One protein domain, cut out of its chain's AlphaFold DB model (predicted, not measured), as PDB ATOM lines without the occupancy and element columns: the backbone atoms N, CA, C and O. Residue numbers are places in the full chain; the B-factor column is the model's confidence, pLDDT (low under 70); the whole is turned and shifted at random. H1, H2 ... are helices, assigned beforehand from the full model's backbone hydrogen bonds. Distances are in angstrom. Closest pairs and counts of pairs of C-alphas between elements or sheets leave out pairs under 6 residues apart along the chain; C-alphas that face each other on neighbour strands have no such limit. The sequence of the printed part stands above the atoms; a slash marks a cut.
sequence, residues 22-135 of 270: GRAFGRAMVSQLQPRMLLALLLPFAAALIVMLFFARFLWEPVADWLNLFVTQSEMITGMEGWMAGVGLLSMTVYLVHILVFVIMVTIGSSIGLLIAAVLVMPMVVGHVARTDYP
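Overview. This is residues 22 to 135 of the 270 residues of the protein "Etoposide-induced protein 2.4 (EI24)" of Advenella incenata (UniProt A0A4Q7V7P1). Long helices H2 and H5 cross as an X; H3 packs on H5, H4 turns off, and H1's residues 22 to 31 stick out. The printed part has 114 residues with five named helices, H1 to H5: all helix. It is an extended rod, 72 by 33 by 19 A, radius of gyration of the C-alphas 22.5 A.

Along the chain. Find H1, residues 22 to 32, from C-alpha 22 at (-34.677, 11.071, -21.771). H2 is residues 35 to 58, H3 60 to 73, H4 75 to 86. H5, residues 93 to 132, runs 55.5 A to C-alpha 132 at (-12.077, -2.527, -14.612).

Arrangement. Residues 105 to 121 of H5 alone touch H2, opposite ways at a tilt of 36 degrees, only just steep; closest are the C-alphas of Ala 48 and Gly 113, 3.9 A. Every O i to N i+4 pair is within hydrogen-bond range in H1, H3 and H4, 18 of 20 in H2, 32 of 36 in H5.

Size, cuts and confidence. The printed part has no cut; residues 117 to 135, among others, have pLDDT under 70.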
ATOM      1  N   GLY A  22     -34.093  12.372 -21.409       66.56
ATOM      2  CA  GLY A  22     -34.677  11.071 -21.771       66.56
ATOM      3  C   GLY A  22     -33.634   9.989 -22.085       66.56
ATOM      4  O   GLY A  22     -33.804   8.829 -21.719       66.56
ATOM      5  N   ARG A  23     -32.499  10.368 -22.693       66.38
ATOM      6  CA  ARG A  23     -31.383   9.439 -22.951       66.38
ATOM      7  C   ARG A  23     -30.663   9.039 -21.660       66.38
ATOM      8  O   ARG A  23     -30.230   7.892 -21.557       66.38
ATOM      9  N   ALA A  24     -30.554   9.944 -20.686       60.38
ATOM     10  CA  ALA A  24     -30.002   9.644 -19.366       60.38
ATOM     11  C   ALA A  24     -30.899   8.664 -18.591       60.38
ATOM     12  O   ALA A  24     -30.387   7.683 -18.062       60.38
ATOM     13  N   PHE A  25     -32.223   8.863 -18.614       63.28
ATOM     14  CA  PHE A  25     -33.194   7.919 -18.041       63.28
ATOM     15  C   PHE A  25     -33.103   6.530 -18.687       63.28
ATOM     16  O   PHE A  25     -32.978   5.534 -17.978       63.28
ATOM     17  N   GLY A  26     -33.097   6.452 -20.024       61.88
ATOM     18  CA  GLY A  26     -33.007   5.173 -20.737       61.88
ATOM     19  C   GLY A  26     -31.704   4.419 -20.455       61.88
ATOM     20  O   GLY A  26     -31.723   3.213 -20.207       61.88
ATOM     21  N   ARG A  27     -30.566   5.123 -20.424       63.75
ATOM     22  CA  ARG A  27     -29.270   4.512 -20.080       63.75
ATOM     23  C   ARG A  27     -29.197   4.080 -18.618       63.75
ATOM     24  O   ARG A  27     -28.699   2.991 -18.359       63.75
ATOM     25  N   ALA A  28     -29.740   4.873 -17.694       58.56
ATOM     26  CA  ALA A  28     -29.814   4.502 -16.283       58.56
ATOM     27  C   ALA A  28     -30.692   3.263 -16.064       58.56
ATOM     28  O   ALA A  28     -30.297   2.379 -15.315       58.56
ATOM     29  N   MET A  29     -31.829   3.141 -16.763       62.72
ATOM     30  CA  MET A  29     -32.678   1.942 -16.712       62.72
ATOM     31  C   MET A  29     -31.918   0.682 -17.148       62.72
ATOM     32  O   MET A  29     -31.966  -0.335 -16.463       62.72
ATOM     33  N   VAL A  30     -31.184   0.753 -18.261       63.22
ATOM     34  CA  VAL A  30     -30.403  -0.385 -18.778       63.22
ATOM     35  C   VAL A  30     -29.212  -0.708 -17.871       63.22
ATOM     36  O   VAL A  30     -28.947  -1.877 -17.603       63.22
ATOM     37  N   SER A  31     -28.514   0.311 -17.366       59.69
ATOM     38  CA  SER A  31     -27.385   0.143 -16.445       59.69
ATOM     39  C   SER A  31     -27.830  -0.431 -15.099       59.69
ATOM     40  O   SER A  31     -27.171  -1.315 -14.563       59.69
ATOM     41  N   GLN A  32     -28.991  -0.019 -14.591       59.78
ATOM     42  CA  GLN A  32     -29.548  -0.557 -13.355       59.78
ATOM     43  C   GLN A  32     -29.944  -2.030 -13.469       59.78
ATOM     44  O   GLN A  32     -29.920  -2.739 -12.472       59.78
ATOM     45  N   LEU A  33     -30.280  -2.513 -14.667       58.69
ATOM     46  CA  LEU A  33     -30.562  -3.929 -14.909       58.69
ATOM     47  C   LEU A  33     -29.291  -4.782 -15.041       58.69
ATOM     48  O   LEU A  33     -29.390  -6.003 -15.166       58.69
ATOM     49  N   GLN A  34     -28.092  -4.186 -14.993       66.62
ATOM     50  CA  GLN A  34     -26.862  -4.966 -15.007       66.62
ATOM     51  C   GLN A  34     -26.684  -5.703 -13.667       66.62
ATOM     52  O   GLN A  34     -26.605  -5.070 -12.609       66.62
ATOM     53  N   PRO A  35     -26.550  -7.043 -13.684       51.97
ATOM     54  CA  PRO A  35     -26.569  -7.867 -12.475       51.97
ATOM     55  C   PRO A  35     -25.450  -7.528 -11.483       51.97
ATOM     56  O   PRO A  35     -25.637  -7.669 -10.279       51.97
ATOM     57  N   ARG A  36     -24.305  -7.017 -11.954       56.88
ATOM     58  CA  ARG A  36     -23.192  -6.587 -11.089       56.88
ATOM     59  C   ARG A  36     -23.524  -5.342 -10.258       56.88
ATOM     60  O   ARG A  36     -23.143  -5.281  -9.094       56.88
ATOM     61  N   MET A  37     -24.259  -4.384 -10.824       56.56
ATOM     62  CA  MET A  37     -24.672  -3.164 -10.118       56.56
ATOM     63  C   MET A  37     -25.852  -3.430  -9.179       56.56
ATOM     64  O   MET A  37     -25.882  -2.895  -8.074       56.56
ATOM     65  N   LEU A  38     -26.764  -4.332  -9.563       60.59
ATOM     66  CA  LEU A  38     -27.807  -4.858  -8.673       60.59
ATOM     67  C   LEU A  38     -27.222  -5.597  -7.463       60.59
ATOM     68  O   LEU A  38     -27.716  -5.432  -6.351       60.59
ATOM     69  N   LEU A  39     -26.150  -6.373  -7.648       62.66
ATOM     70  CA  LEU A  39     -25.494  -7.065  -6.534       62.66
ATOM     71  C   LEU A  39     -24.781  -6.083  -5.592       62.66
ATOM     72  O   LEU A  39     -24.909  -6.195  -4.375       62.66
ATOM     73  N   ALA A  40     -24.079  -5.090  -6.154       59.88
ATOM     74  CA  ALA A  40     -23.463  -4.001  -5.392       59.88
ATOM     75  C   ALA A  40     -24.504  -3.179  -4.608       59.88
ATOM     76  O   ALA A  40     -24.216  -2.713  -3.509       59.88
ATOM     77  N   LEU A  41     -25.724  -3.056  -5.143       62.06
ATOM     78  CA  LEU A  41     -26.863  -2.445  -4.462       62.06
ATOM     79  C   LEU A  41     -27.400  -3.318  -3.322       62.06
ATOM     80  O   LEU A  41     -27.709  -2.807  -2.251       62.06
ATOM     81  N   LEU A  42     -27.509  -4.630  -3.520       68.25
ATOM     82  CA  LEU A  42     -28.024  -5.530  -2.485       68.25
ATOM     83  C   LEU A  42     -27.079  -5.661  -1.286       68.25
ATOM     84  O   LEU A  42     -27.541  -5.985  -0.200       68.25
ATOM     85  N   LEU A  43     -25.786  -5.376  -1.448       68.00
ATOM     86  CA  LEU A  43     -24.775  -5.468  -0.391       68.00
ATOM     87  C   LEU A  43     -25.075  -4.617   0.861       68.00
ATOM     88  O   LEU A  43     -25.125  -5.197   1.947       68.00
ATOM     89  N   PRO A  44     -25.313  -3.290   0.778       68.56
ATOM     90  CA  PRO A  44     -25.677  -2.495   1.951       68.56
ATOM     91  C   PRO A  44     -26.995  -2.928   2.594       68.56
ATOM     92  O   PRO A  44     -27.098  -2.936   3.818       68.56
ATOM     93  N   PHE A  45     -27.976  -3.355   1.797       72.50
ATOM     94  CA  PHE A  45     -29.234  -3.884   2.320       72.50
ATOM     95  C   PHE A  45     -29.053  -5.233   3.014       72.50
ATOM     96  O   PHE A  45     -29.636  -5.451   4.069       72.50
ATOM     97  N   ALA A  46     -28.222  -6.120   2.469       76.62
ATOM     98  CA  ALA A  46     -27.896  -7.404   3.076       76.62
ATOM     99  C   ALA A  46     -27.130  -7.211   4.390       76.62
ATOM    100  O   ALA A  46     -27.461  -7.848   5.385       76.62
ATOM    101  N   ALA A  47     -26.160  -6.293   4.429       77.06
ATOM    102  CA  ALA A  47     -25.449  -5.939   5.654       77.06
ATOM    103  C   ALA A  47     -26.402  -5.352   6.710       77.06
ATOM    104  O   ALA A  47     -26.402  -5.808   7.854       77.06
ATOM    105  N   ALA A  48     -27.262  -4.404   6.323       78.12
ATOM    106  CA  ALA A  48     -28.281  -3.856   7.213       78.12
ATOM    107  C   ALA A  48     -29.265  -4.929   7.697       78.12
ATOM    108  O   ALA A  48     -29.600  -4.947   8.877       78.12
ATOM    109  N   LEU A  49     -29.670  -5.863   6.833       83.12
ATOM    110  CA  LEU A  49     -30.529  -6.987   7.195       83.12
ATOM    111  C   LEU A  49     -29.846  -7.914   8.205       83.12
ATOM    112  O   LEU A  49     -30.472  -8.289   9.187       83.12
ATOM    113  N   ILE A  50     -28.568  -8.250   8.009       85.31
ATOM    114  CA  ILE A  50     -27.800  -9.077   8.953       85.31
ATOM    115  C   ILE A  50     -27.718  -8.393  10.322       85.31
ATOM    116  O   ILE A  50     -27.986  -9.031  11.339       85.31
ATOM    117  N   VAL A  51     -27.403  -7.094  10.353       84.25
ATOM    118  CA  VAL A  51     -27.376  -6.304  11.596       84.25
ATOM    119  C   VAL A  51     -28.755  -6.272  12.247       84.25
ATOM    120  O   VAL A  51     -28.862  -6.482  13.452       84.25
ATOM    121  N   MET A  52     -29.814  -6.081  11.459       85.00
ATOM    122  CA  MET A  52     -31.188  -6.065  11.955       85.00
ATOM    123  C   MET A  52     -31.600  -7.424  12.533       85.00
ATOM    124  O   MET A  52     -32.228  -7.470  13.584       85.00
ATOM    125  N   LEU A  53     -31.228  -8.534  11.890       89.00
ATOM    126  CA  LEU A  53     -31.492  -9.887  12.388       89.00
ATOM    127  C   LEU A  53     -30.721 -10.164  13.683       89.00
ATOM    128  O   LEU A  53     -31.279 -10.736  14.617       89.00
ATOM    129  N   PHE A  54     -29.464  -9.720  13.763       88.94
ATOM    130  CA  PHE A  54     -28.677  -9.780  14.994       88.94
ATOM    131  C   PHE A  54     -29.361  -8.979  16.115       88.94
ATOM    132  O   PHE A  54     -29.565  -9.484  17.216       88.94
ATOM    133  N   PHE A  55     -29.809  -7.764  15.816       87.69
ATOM    134  CA  PHE A  55     -30.530  -6.894  16.742       87.69
ATOM    135  C   PHE A  55     -31.844  -7.517  17.223       87.69
ATOM    136  O   PHE A  55     -32.055  -7.662  18.425       87.69
ATOM    137  N   ALA A  56     -32.677  -7.988  16.298       87.31
ATOM    138  CA  ALA A  56     -33.931  -8.658  16.612       87.31
ATOM    139  C   ALA A  56     -33.717  -9.917  17.464       87.31
ATOM    140  O   ALA A  56     -34.524 -10.215  18.339       87.31
ATOM    141  N   ARG A  57     -32.621 -10.654  17.245       91.50
ATOM    142  CA  ARG A  57     -32.365 -11.894  17.979       91.50
ATOM    143  C   ARG A  57     -31.750 -11.680  19.362       91.50
ATOM    144  O   ARG A  57     -32.065 -12.458  20.262       91.50
ATOM    145  N   PHE A  58     -30.848 -10.712  19.513       90.62
ATOM    146  CA  PHE A  58     -30.023 -10.561  20.720       90.62
ATOM    147  C   PHE A  58     -30.356  -9.320  21.553       90.62
ATOM    148  O   PHE A  58     -30.150  -9.341  22.761       90.62
ATOM    149  N   LEU A  59     -30.847  -8.249  20.927       88.75
ATOM    150  CA  LEU A  59     -31.074  -6.951  21.574       88.75
ATOM    151  C   LEU A  59     -32.555  -6.632  21.786       88.75
ATOM    152  O   LEU A  59     -32.851  -5.731  22.559       88.75
ATOM    153  N   TRP A  60     -33.473  -7.378  21.167       89.12
ATOM    154  CA  TRP A  60     -34.909  -7.144  21.326       89.12
ATOM    155  C   TRP A  60     -35.365  -7.232  22.787       89.12
ATOM    156  O   TRP A  60     -35.836  -6.236  23.325       89.12
ATOM    157  N   GLU A  61     -35.173  -8.386  23.436       90.50
ATOM    158  CA  GLU A  61     -35.586  -8.607  24.833       90.50
ATOM    159  C   GLU A  61     -34.893  -7.631  25.802       90.50
ATOM    160  O   GLU A  61     -35.597  -6.913  26.506       90.50
ATOM    161  N   PRO A  62     -33.549  -7.462  25.794       90.81
ATOM    162  CA  PRO A  62     -32.896  -6.548  26.734       90.81
ATOM    163  C   PRO A  62     -33.354  -5.093  26.603       90.81
ATOM    164  O   PRO A  62     -33.473  -4.383  27.602       90.81
ATOM    165  N   VAL A  63     -33.589  -4.627  25.372       88.62
ATOM    166  CA  VAL A  63     -34.051  -3.257  25.130       88.62
ATOM    167  C   VAL A  63     -35.516  -3.118  25.529       88.62
ATOM    168  O   VAL A  63     -35.864  -2.111  26.141       88.62
ATOM    169  N   ALA A  64     -36.360  -4.111  25.235       89.25
ATOM    170  CA  ALA A  64     -37.756  -4.119  25.661       89.25
ATOM    171  C   ALA A  64     -37.881  -4.114  27.189       89.25
ATOM    172  O   ALA A  64     -38.637  -3.309  27.727       89.25
ATOM    173  N   ASP A  65     -37.095  -4.930  27.888       90.31
ATOM    174  CA  ASP A  65     -37.066  -4.986  29.350       90.31
ATOM    175  C   ASP A  65     -36.594  -3.666  29.960       90.31
ATOM    176  O   ASP A  65     -37.231  -3.130  30.869       90.31
ATOM    177  N   TRP A  66     -35.514  -3.089  29.425       89.75
ATOM    178  CA  TRP A  66     -35.028  -1.782  29.866       89.75
ATOM    179  C   TRP A  66     -36.084  -0.686  29.673       89.75
ATOM    180  O   TRP A  66     -36.300   0.144  30.558       89.75
ATOM    181  N   LEU A  67     -36.782  -0.708  28.538       87.94
ATOM    182  CA  LEU A  67     -37.821   0.266  28.225       87.94
ATOM    183  C   LEU A  67     -39.076   0.062  29.091       87.94
ATOM    184  O   LEU A  67     -39.668   1.039  29.542       87.94
ATOM    185  N   ASN A  68     -39.446  -1.187  29.381       86.00
ATOM    186  CA  ASN A  68     -40.516  -1.533  30.320       86.00
ATOM    187  C   ASN A  68     -40.209  -1.022  31.733       86.00
ATOM    188  O   ASN A  68     -41.081  -0.443  32.381       86.00
ATOM    189  N   LEU A  69     -38.971  -1.180  32.207       86.62
ATOM    190  CA  LEU A  69     -38.540  -0.624  33.492       86.62
ATOM    191  C   LEU A  69     -38.636   0.905  33.502       86.62
ATOM    192  O   LEU A  69     -39.156   1.484  34.451       86.62
ATOM    193  N   PHE A  70     -38.198   1.560  32.428       85.88
ATOM    194  CA  PHE A  70     -38.301   3.014  32.298       85.88
ATOM    195  C   PHE A  70     -39.758   3.504  32.320       85.88
ATOM    196  O   PHE A  70     -40.086   4.496  32.970       85.88
ATOM    197  N   VAL A  71     -40.644   2.788  31.629       83.00
ATOM    198  CA  VAL A  71     -42.075   3.093  31.567       83.00
ATOM    199  C   VAL A  71     -42.752   2.906  32.925       83.00
ATOM    200  O   VAL A  71     -43.475   3.794  33.370       83.00
ATOM    201  N   THR A  72     -42.485   1.790  33.603       80.81
ATOM    202  CA  THR A  72     -43.103   1.454  34.899       80.81
ATOM    203  C   THR A  72     -42.584   2.306  36.056       80.81
ATOM    204  O   THR A  72     -43.318   2.534  37.014       80.81
ATOM    205  N   GLN A  73     -41.354   2.822  35.973       84.44
ATOM    206  CA  GLN A  73     -40.808   3.763  36.959       84.44
ATOM    207  C   GLN A  73     -41.255   5.213  36.729       84.44
ATOM    208  O   GLN A  73     -41.064   6.061  37.599       84.44
ATOM    209  N   SER A  74     -41.840   5.522  35.571       82.00
ATOM    210  CA  SER A  74     -42.310   6.868  35.263       82.00
ATOM    211  C   SER A  74     -43.690   7.113  35.875       82.00
ATOM    212  O   SER A  74     -44.702   6.586  35.404       82.00
ATOM    213  N   GLU A  75     -43.746   7.972  36.896       80.56
ATOM    214  CA  GLU A  75     -45.002   8.416  37.529       80.56
ATOM    215  C   GLU A  75     -45.971   9.057  36.522       80.56
ATOM    216  O   GLU A  75     -47.189   8.938  36.639       80.56
ATOM    217  N   MET A  76     -45.438   9.700  35.478       79.44
ATOM    218  CA  MET A  76     -46.242  10.310  34.420       79.44
ATOM    219  C   MET A  76     -46.959   9.256  33.568       79.44
ATOM    220  O   MET A  76     -48.140   9.417  33.255       79.44
ATOM    221  N   ILE A  77     -46.257   8.187  33.177       77.69
ATOM    222  CA  ILE A  77     -46.837   7.161  32.301       77.69
ATOM    223  C   ILE A  77     -47.820   6.293  33.085       77.69
ATOM    224  O   ILE A  77     -48.936   6.075  32.620       77.69
ATOM    225  N   THR A  78     -47.459   5.896  34.303       76.38
ATOM    226  CA  THR A  78     -48.349   5.143  35.202       76.38
ATOM    227  C   THR A  78     -49.597   5.947  35.597       76.38
ATOM    228  O   THR A  78     -50.700   5.398  35.627       76.38
ATOM    229  N   GLY A  79     -49.478   7.264  35.808       79.44
ATOM    230  CA  GLY A  79     -50.628   8.149  36.024       79.44
ATOM    231  C   GLY A  79     -51.559   8.244  34.806       79.44
ATOM    232  O   GLY A  79     -52.784   8.216  34.953       79.44
ATOM    233  N   MET A  80     -50.993   8.298  33.595       77.69
ATOM    234  CA  MET A  80     -51.767   8.297  32.348       77.69
ATOM    235  C   MET A  80     -52.468   6.951  32.105       77.69
ATOM    236  O   MET A  80     -53.626   6.933  31.680       77.69
ATOM    237  N   GLU A  81     -51.812   5.833  32.429       78.19
ATOM    238  CA  GLU A  81     -52.421   4.498  32.401       78.19
ATOM    239  C   GLU A  81     -53.592   4.375  33.375       78.19
ATOM    240  O   GLU A  81     -54.649   3.878  32.992       78.19
ATOM    241  N   GLY A  82     -53.434   4.853  34.614       78.38
ATOM    242  CA  GLY A  82     -54.502   4.831  35.616       78.38
ATOM    243  C   GLY A  82     -55.732   5.625  35.171       78.38
ATOM    244  O   GLY A  82     -56.864   5.166  35.331       78.38
ATOM    245  N   TRP A  83     -55.517   6.781  34.534       81.31
ATOM    246  CA  TRP A  83     -56.597   7.568  33.937       81.31
ATOM    247  C   TRP A  83     -57.282   6.827  32.777       81.31
ATOM    248  O   TRP A  83     -58.509   6.754  32.743       81.31
ATOM    249  N   MET A  84     -56.515   6.215  31.866       79.06
ATOM    250  CA  MET A  84     -57.060   5.435  30.744       79.06
ATOM    251  C   MET A  84     -57.855   4.209  31.207       79.06
ATOM    252  O   MET A  84     -58.952   3.960  30.696       79.06
ATOM    253  N   ALA A  85     -57.343   3.480  32.202       78.62
ATOM    254  CA  ALA A  85     -58.037   2.353  32.815       78.62
ATOM    255  C   ALA A  85     -59.355   2.800  33.473       78.62
ATOM    256  O   ALA A  85     -60.366   2.109  33.351       78.62
ATOM    257  N   GLY A  86     -59.379   3.990  34.085       79.31
ATOM    258  CA  GLY A  86     -60.592   4.602  34.637       79.31
ATOM    259  C   GLY A  86     -61.674   4.924  33.594       79.31
ATOM    260  O   GLY A  86     -62.854   4.957  33.935       79.31
ATOM    261  N   VAL A  87     -61.297   5.107  32.325       83.69
ATOM    262  CA  VAL A  87     -62.218   5.349  31.194       83.69
ATOM    263  C   VAL A  87     -62.574   4.040  30.455       83.69
ATOM    264  O   VAL A  87     -63.344   4.050  29.497       83.69
ATOM    265  N   GLY A  88     -62.064   2.885  30.910       74.94
ATOM    266  CA  GLY A  88     -62.335   1.570  30.313       74.94
ATOM    267  C   GLY A  88     -61.520   1.262  29.052       74.94
ATOM    268  O   GLY A  88     -61.859   0.340  28.310       74.94
ATOM    269  N   LEU A  89     -60.453   2.023  28.789       75.38
ATOM    270  CA  LEU A  89     -59.526   1.750  27.692       75.38
ATOM    271  C   LEU A  89     -58.530   0.656  28.103       75.38
ATOM    272  O   LEU A  89     -58.014   0.654  29.221       75.38
ATOM    273  N   LEU A  90     -58.245  -0.277  27.189       65.81
ATOM    274  CA  LEU A  90     -57.191  -1.280  27.372       65.81
ATOM    275  C   LEU A  90     -55.822  -0.594  27.499       65.81
ATOM    276  O   LEU A  90     -55.572   0.410  26.831       65.81
ATOM    277  N   SER A  91     -54.925  -1.152  28.323       65.44
ATOM    278  CA  SER A  91     -53.556  -0.635  28.474       65.44
ATOM    279  C   SER A  91     -52.839  -0.643  27.118       65.44
ATOM    280  O   SER A  91     -52.481  -1.688  26.571       65.44
ATOM    281  N   MET A  92     -52.643   0.554  26.563       66.88
ATOM    282  CA  MET A  92     -51.942   0.794  25.296       66.88
ATOM    283  C   MET A  92     -50.424   0.598  25.440       66.88
ATOM    284  O   MET A  92     -49.686   0.524  24.458       66.88
ATOM    285  N   THR A  93     -49.944   0.519  26.676       67.19
ATOM    286  CA  THR A  93     -48.536   0.652  27.048       67.19
ATOM    287  C   THR A  93     -47.729  -0.588  26.693       67.19
ATOM    288  O   THR A  93     -46.587  -0.472  26.251       67.19
ATOM    289  N   VAL A  94     -48.359  -1.767  26.753       69.56
ATOM    290  CA  VAL A  94     -47.762  -3.025  26.274       69.56
ATOM    291  C   VAL A  94     -47.410  -2.919  24.787       69.56
ATOM    292  O   VAL A  94     -46.314  -3.298  24.377       69.56
ATOM    293  N   TYR A  95     -48.296  -2.341  23.971       78.81
ATOM    294  CA  TYR A  95     -48.037  -2.127  22.545       78.81
ATOM    295  C   TYR A  95     -47.072  -0.966  22.296       78.81
ATOM    296  O   TYR A  95     -46.236  -1.050  21.395       78.81
ATOM    297  N   LEU A  96     -47.146   0.093  23.105       80.38
ATOM    298  CA  LEU A  96     -46.274   1.259  22.995       80.38
ATOM    299  C   LEU A  96     -44.793   0.882  23.117       80.38
ATOM    300  O   LEU A  96     -43.987   1.337  22.306       80.38
ATOM    301  N   VAL A  97     -44.445   0.025  24.083       84.19
ATOM    302  CA  VAL A  97     -43.065  -0.444  24.286       84.19
ATOM    303  C   VAL A  97     -42.562  -1.181  23.047       84.19
ATOM    304  O   VAL A  97     -41.513  -0.833  22.515       84.19
ATOM    305  N   HIS A  98     -43.340  -2.127  22.517       85.12
ATOM    306  CA  HIS A  98     -42.963  -2.890  21.322       85.12
ATOM    307  C   HIS A  98     -42.811  -2.001  20.080       85.12
ATOM    308  O   HIS A  98     -41.867  -2.175  19.308       85.12
ATOM    309  N   ILE A  99     -43.702  -1.020  19.900       86.12
ATOM    310  CA  ILE A  99     -43.602  -0.039  18.811       86.12
ATOM    311  C   ILE A  99     -42.332   0.801  18.970       86.12
ATOM    312  O   ILE A  99     -41.617   1.025  17.990       86.12
ATOM    313  N   LEU A 100     -42.019   1.248  20.189       86.38
ATOM    314  CA  LEU A 100     -40.846   2.082  20.430       86.38
ATOM    315  C   LEU A 100     -39.546   1.298  20.221       86.38
ATOM    316  O   LEU A 100     -38.646   1.792  19.542       86.38
ATOM    317  N   VAL A 101     -39.477   0.056  20.712       89.00
ATOM    318  CA  VAL A 101     -38.356  -0.861  20.450       89.00
ATOM    319  C   VAL A 101     -38.178  -1.065  18.949       89.00
ATOM    320  O   VAL A 101     -37.061  -0.928  18.450       89.00
ATOM    321  N   PHE A 102     -39.264  -1.314  18.212       87.94
ATOM    322  CA  PHE A 102     -39.216  -1.478  16.761       87.94
ATOM    323  C   PHE A 102     -38.642  -0.239  16.061       87.94
ATOM    324  O   PHE A 102     -37.696  -0.359  15.284       87.94
ATOM    325  N   VAL A 103     -39.152   0.959  16.361       86.94
ATOM    326  CA  VAL A 103     -38.683   2.209  15.735       86.94
ATOM    327  C   VAL A 103     -37.211   2.485  16.059       86.94
ATOM    328  O   VAL A 103     -36.441   2.838  15.159       86.94
ATOM    329  N   ILE A 104     -36.796   2.294  17.316       87.06
ATOM    330  CA  ILE A 104     -35.404   2.477  17.752       87.06
ATOM    331  C   ILE A 104     -34.487   1.485  17.031       87.06
ATOM    332  O   ILE A 104     -33.478   1.891  16.451       87.06
ATOM    333  N   MET A 105     -34.845   0.199  17.022       85.38
ATOM    334  CA  MET A 105     -34.060  -0.857  16.378       85.38
ATOM    335  C   MET A 105     -33.938  -0.638  14.876       85.38
ATOM    336  O   MET A 105     -32.836  -0.740  14.343       85.38
ATOM    337  N   VAL A 106     -35.030  -0.276  14.198       84.88
ATOM    338  CA  VAL A 106     -35.007   0.027  12.763       84.88
ATOM    339  C   VAL A 106     -34.097   1.220  12.480       84.88
ATOM    340  O   VAL A 106     -33.264   1.150  11.579       84.88
ATOM    341  N   THR A 107     -34.198   2.296  13.259       81.06
ATOM    342  CA  THR A 107     -33.423   3.527  13.027       81.06
ATOM    343  C   THR A 107     -31.933   3.323  13.303       81.06
ATOM    344  O   THR A 107     -31.087   3.626  12.458       81.06
ATOM    345  N   ILE A 108     -31.591   2.775  14.469       83.75
ATOM    346  CA  ILE A 108     -30.196   2.566  14.875       83.75
ATOM    347  C   ILE A 108     -29.573   1.419  14.072       83.75
ATOM    348  O   ILE A 108     -28.464   1.558  13.559       83.75
ATOM    349  N   GLY A 109     -30.294   0.307  13.915       82.31
ATOM    350  CA  GLY A 109     -29.833  -0.873  13.187       82.31
ATOM    351  C   GLY A 109     -29.575  -0.584  11.712       82.31
ATOM    352  O   GLY A 109     -28.525  -0.965  11.197       82.31
ATOM    353  N   SER A 110     -30.465   0.160  11.044       75.19
ATOM    354  CA  SER A 110     -30.224   0.588   9.659       75.19
ATOM    355  C   SER A 110     -29.033   1.542   9.549       75.19
ATOM    356  O   SER A 110     -28.212   1.366   8.654       75.19
ATOM    357  N   SER A 111     -28.874   2.486  10.481       77.81
ATOM    358  CA  SER A 111     -27.741   3.425  10.493       77.81
ATOM    359  C   SER A 111     -26.397   2.709  10.667       77.81
ATOM    360  O   SER A 111     -25.459   2.951   9.907       77.81
ATOM    361  N   ILE A 112     -26.305   1.785  11.629       77.94
ATOM    362  CA  ILE A 112     -25.102   0.970  11.864       77.94
ATOM    363  C   ILE A 112     -24.857   0.026  10.687       77.94
ATOM    364  O   ILE A 112     -23.728  -0.086  10.214       77.94
ATOM    365  N   GLY A 113     -25.904  -0.622  10.177       75.69
ATOM    366  CA  GLY A 113     -25.828  -1.488   9.004       75.69
ATOM    367  C   GLY A 113     -25.289  -0.765   7.775       75.69
ATOM    368  O   GLY A 113     -24.416  -1.290   7.087       75.69
ATOM    369  N   LEU A 114     -25.741   0.469   7.549       71.69
ATOM    370  CA  LEU A 114     -25.269   1.312   6.457       71.69
ATOM    371  C   LEU A 114     -23.821   1.771   6.670       71.69
ATOM    372  O   LEU A 114     -23.055   1.818   5.710       71.69
ATOM    373  N   LEU A 115     -23.417   2.056   7.912       73.75
ATOM    374  CA  LEU A 115     -22.032   2.395   8.250       73.75
ATOM    375  C   LEU A 115     -21.086   1.207   8.022       73.75
ATOM    376  O   LEU A 115     -20.042   1.360   7.392       73.75
ATOM    377  N   ILE A 116     -21.464   0.015   8.490       71.12
ATOM    378  CA  ILE A 116     -20.707  -1.225   8.277       71.12
ATOM    379  C   ILE A 116     -20.625  -1.531   6.783       71.12
ATOM    380  O   ILE A 116     -19.543  -1.823   6.275       71.12
ATOM    381  N   ALA A 117     -21.745  -1.409   6.067       68.62
ATOM    382  CA  ALA A 117     -21.762  -1.534   4.623       68.62
ATOM    383  C   ALA A 117     -20.806  -0.535   3.974       68.62
ATOM    384  O   ALA A 117     -19.983  -0.947   3.175       68.62
ATOM    385  N   ALA A 118     -20.838   0.745   4.342       64.19
ATOM    386  CA  ALA A 118     -19.921   1.738   3.797       64.19
ATOM    387  C   ALA A 118     -18.450   1.343   4.026       64.19
ATOM    388  O   ALA A 118     -17.665   1.367   3.084       64.19
ATOM    389  N   VAL A 119     -18.082   0.896   5.229       66.06
ATOM    390  CA  VAL A 119     -16.700   0.502   5.562       66.06
ATOM    391  C   VAL A 119     -16.256  -0.777   4.840       66.06
ATOM    392  O   VAL A 119     -15.108  -0.857   4.410       66.06
ATOM    393  N   LEU A 120     -17.138  -1.767   4.673       63.97
ATOM    394  CA  LEU A 120     -16.819  -3.040   4.006       63.97
ATOM    395  C   LEU A 120     -16.918  -2.963   2.475       63.97
ATOM    396  O   LEU A 120     -16.156  -3.617   1.764       63.97
ATOM    397  N   VAL A 121     -17.843  -2.158   1.954       58.50
ATOM    398  CA  VAL A 121     -18.117  -2.008   0.517       58.50
ATOM    399  C   VAL A 121     -17.126  -1.045  -0.130       58.50
ATOM    400  O   VAL A 121     -16.702  -1.296  -1.255       58.50
ATOM    401  N   MET A 122     -16.682   0.007   0.564       47.97
ATOM    402  CA  MET A 122     -15.692   0.957   0.036       47.97
ATOM    403  C   MET A 122     -14.386   0.286  -0.445       47.97
ATOM    404  O   MET A 122     -13.980   0.581  -1.567       47.97
ATOM    405  N   PRO A 123     -13.751  -0.670   0.263       51.62
ATOM    406  CA  PRO A 123     -12.575  -1.376  -0.257       51.62
ATOM    407  C   PRO A 123     -12.898  -2.346  -1.407       51.62
ATOM    408  O   PRO A 123     -12.086  -2.484  -2.322       51.62
ATOM    409  N   MET A 124     -14.079  -2.977  -1.421       49.84
ATOM    410  CA  MET A 124     -14.495  -3.879  -2.508       49.84
ATOM    411  C   MET A 124     -14.799  -3.105  -3.803       49.84
ATOM    412  O   MET A 124     -14.369  -3.504  -4.886       49.84
ATOM    413  N   VAL A 125     -15.488  -1.966  -3.694       46.97
ATOM    414  CA  VAL A 125     -15.838  -1.092  -4.822       46.97
ATOM    415  C   VAL A 125     -14.610  -0.346  -5.328       46.97
ATOM    416  O   VAL A 125     -14.364  -0.353  -6.530       46.97
ATOM    417  N   VAL A 126     -13.780   0.220  -4.445       46.00
ATOM    418  CA  VAL A 126     -12.530   0.880  -4.858       46.00
ATOM    419  C   VAL A 126     -11.565  -0.128  -5.491       46.00
ATOM    420  O   VAL A 126     -10.949   0.193  -6.503       46.00
ATOM    421  N   GLY A 127     -11.474  -1.357  -4.973       43.69
ATOM    422  CA  GLY A 127     -10.616  -2.405  -5.535       43.69
ATOM    423  C   GLY A 127     -11.080  -2.948  -6.893       43.69
ATOM    424  O   GLY A 127     -10.240  -3.293  -7.727       43.69
ATOM    425  N   HIS A 128     -12.393  -3.008  -7.140       44.19
ATOM    426  CA  HIS A 128     -12.957  -3.507  -8.400       44.19
ATOM    427  C   HIS A 128     -13.034  -2.411  -9.478       44.19
ATOM    428  O   HIS A 128     -12.606  -2.627 -10.610       44.19
ATOM    429  N   VAL A 129     -13.475  -1.200  -9.120       42.75
ATOM    430  CA  VAL A 129     -13.603  -0.065 -10.053       42.75
ATOM    431  C   VAL A 129     -12.235   0.466 -10.490       42.75
ATOM    432  O   VAL A 129     -12.061   0.791 -11.664       42.75
ATOM    433  N   ALA A 130     -11.224   0.465  -9.607       42.03
ATOM    434  CA  ALA A 130      -9.857   0.851  -9.976       42.03
ATOM    435  C   ALA A 130      -9.208  -0.091 -11.007       42.03
ATOM    436  O   ALA A 130      -8.212   0.280 -11.623       42.03
ATOM    437  N   ARG A 131      -9.742  -1.307 -11.194       43.72
ATOM    438  CA  ARG A 131      -9.173  -2.313 -12.102       43.72
ATOM    439  C   ARG A 131      -9.951  -2.515 -13.398       43.72
ATOM    440  O   ARG A 131      -9.376  -3.081 -14.320       43.72
ATOM    441  N   THR A 132     -11.222  -2.117 -13.481       48.00
ATOM    442  CA  THR A 132     -12.077  -2.527 -14.612       48.00
ATOM    443  C   THR A 132     -12.510  -1.386 -15.529       48.00
ATOM    444  O   THR A 132     -12.533  -1.612 -16.734       48.00
ATOM    445  N   ASP A 133     -12.773  -0.171 -15.027       44.75
ATOM    446  CA  ASP A 133     -13.527   0.795 -15.845       44.75
ATOM    447  C   ASP A 133     -12.729   1.986 -16.406       44.75
ATOM    448  O   ASP A 133     -13.087   2.452 -17.484       44.75
ATOM    449  N   TYR A 134     -11.643   2.474 -15.778       41.97
ATOM    450  CA  TYR A 134     -10.909   3.646 -16.307       41.97
ATOM    451  C   TYR A 134      -9.414   3.708 -15.923       41.97
ATOM    452  O   TYR A 134      -9.050   4.462 -15.020       41.97
ATOM    453  N   PRO A 135      -8.512   3.000 -16.627       46.06
ATOM    454  CA  PRO A 135      -7.065   3.181 -16.459       46.06
ATOM    455  C   PRO A 135      -6.535   4.536 -16.982       46.06
ATOM    456  O   PRO A 135      -5.406   4.896 -16.672       46.06
TER     457      PRO A 135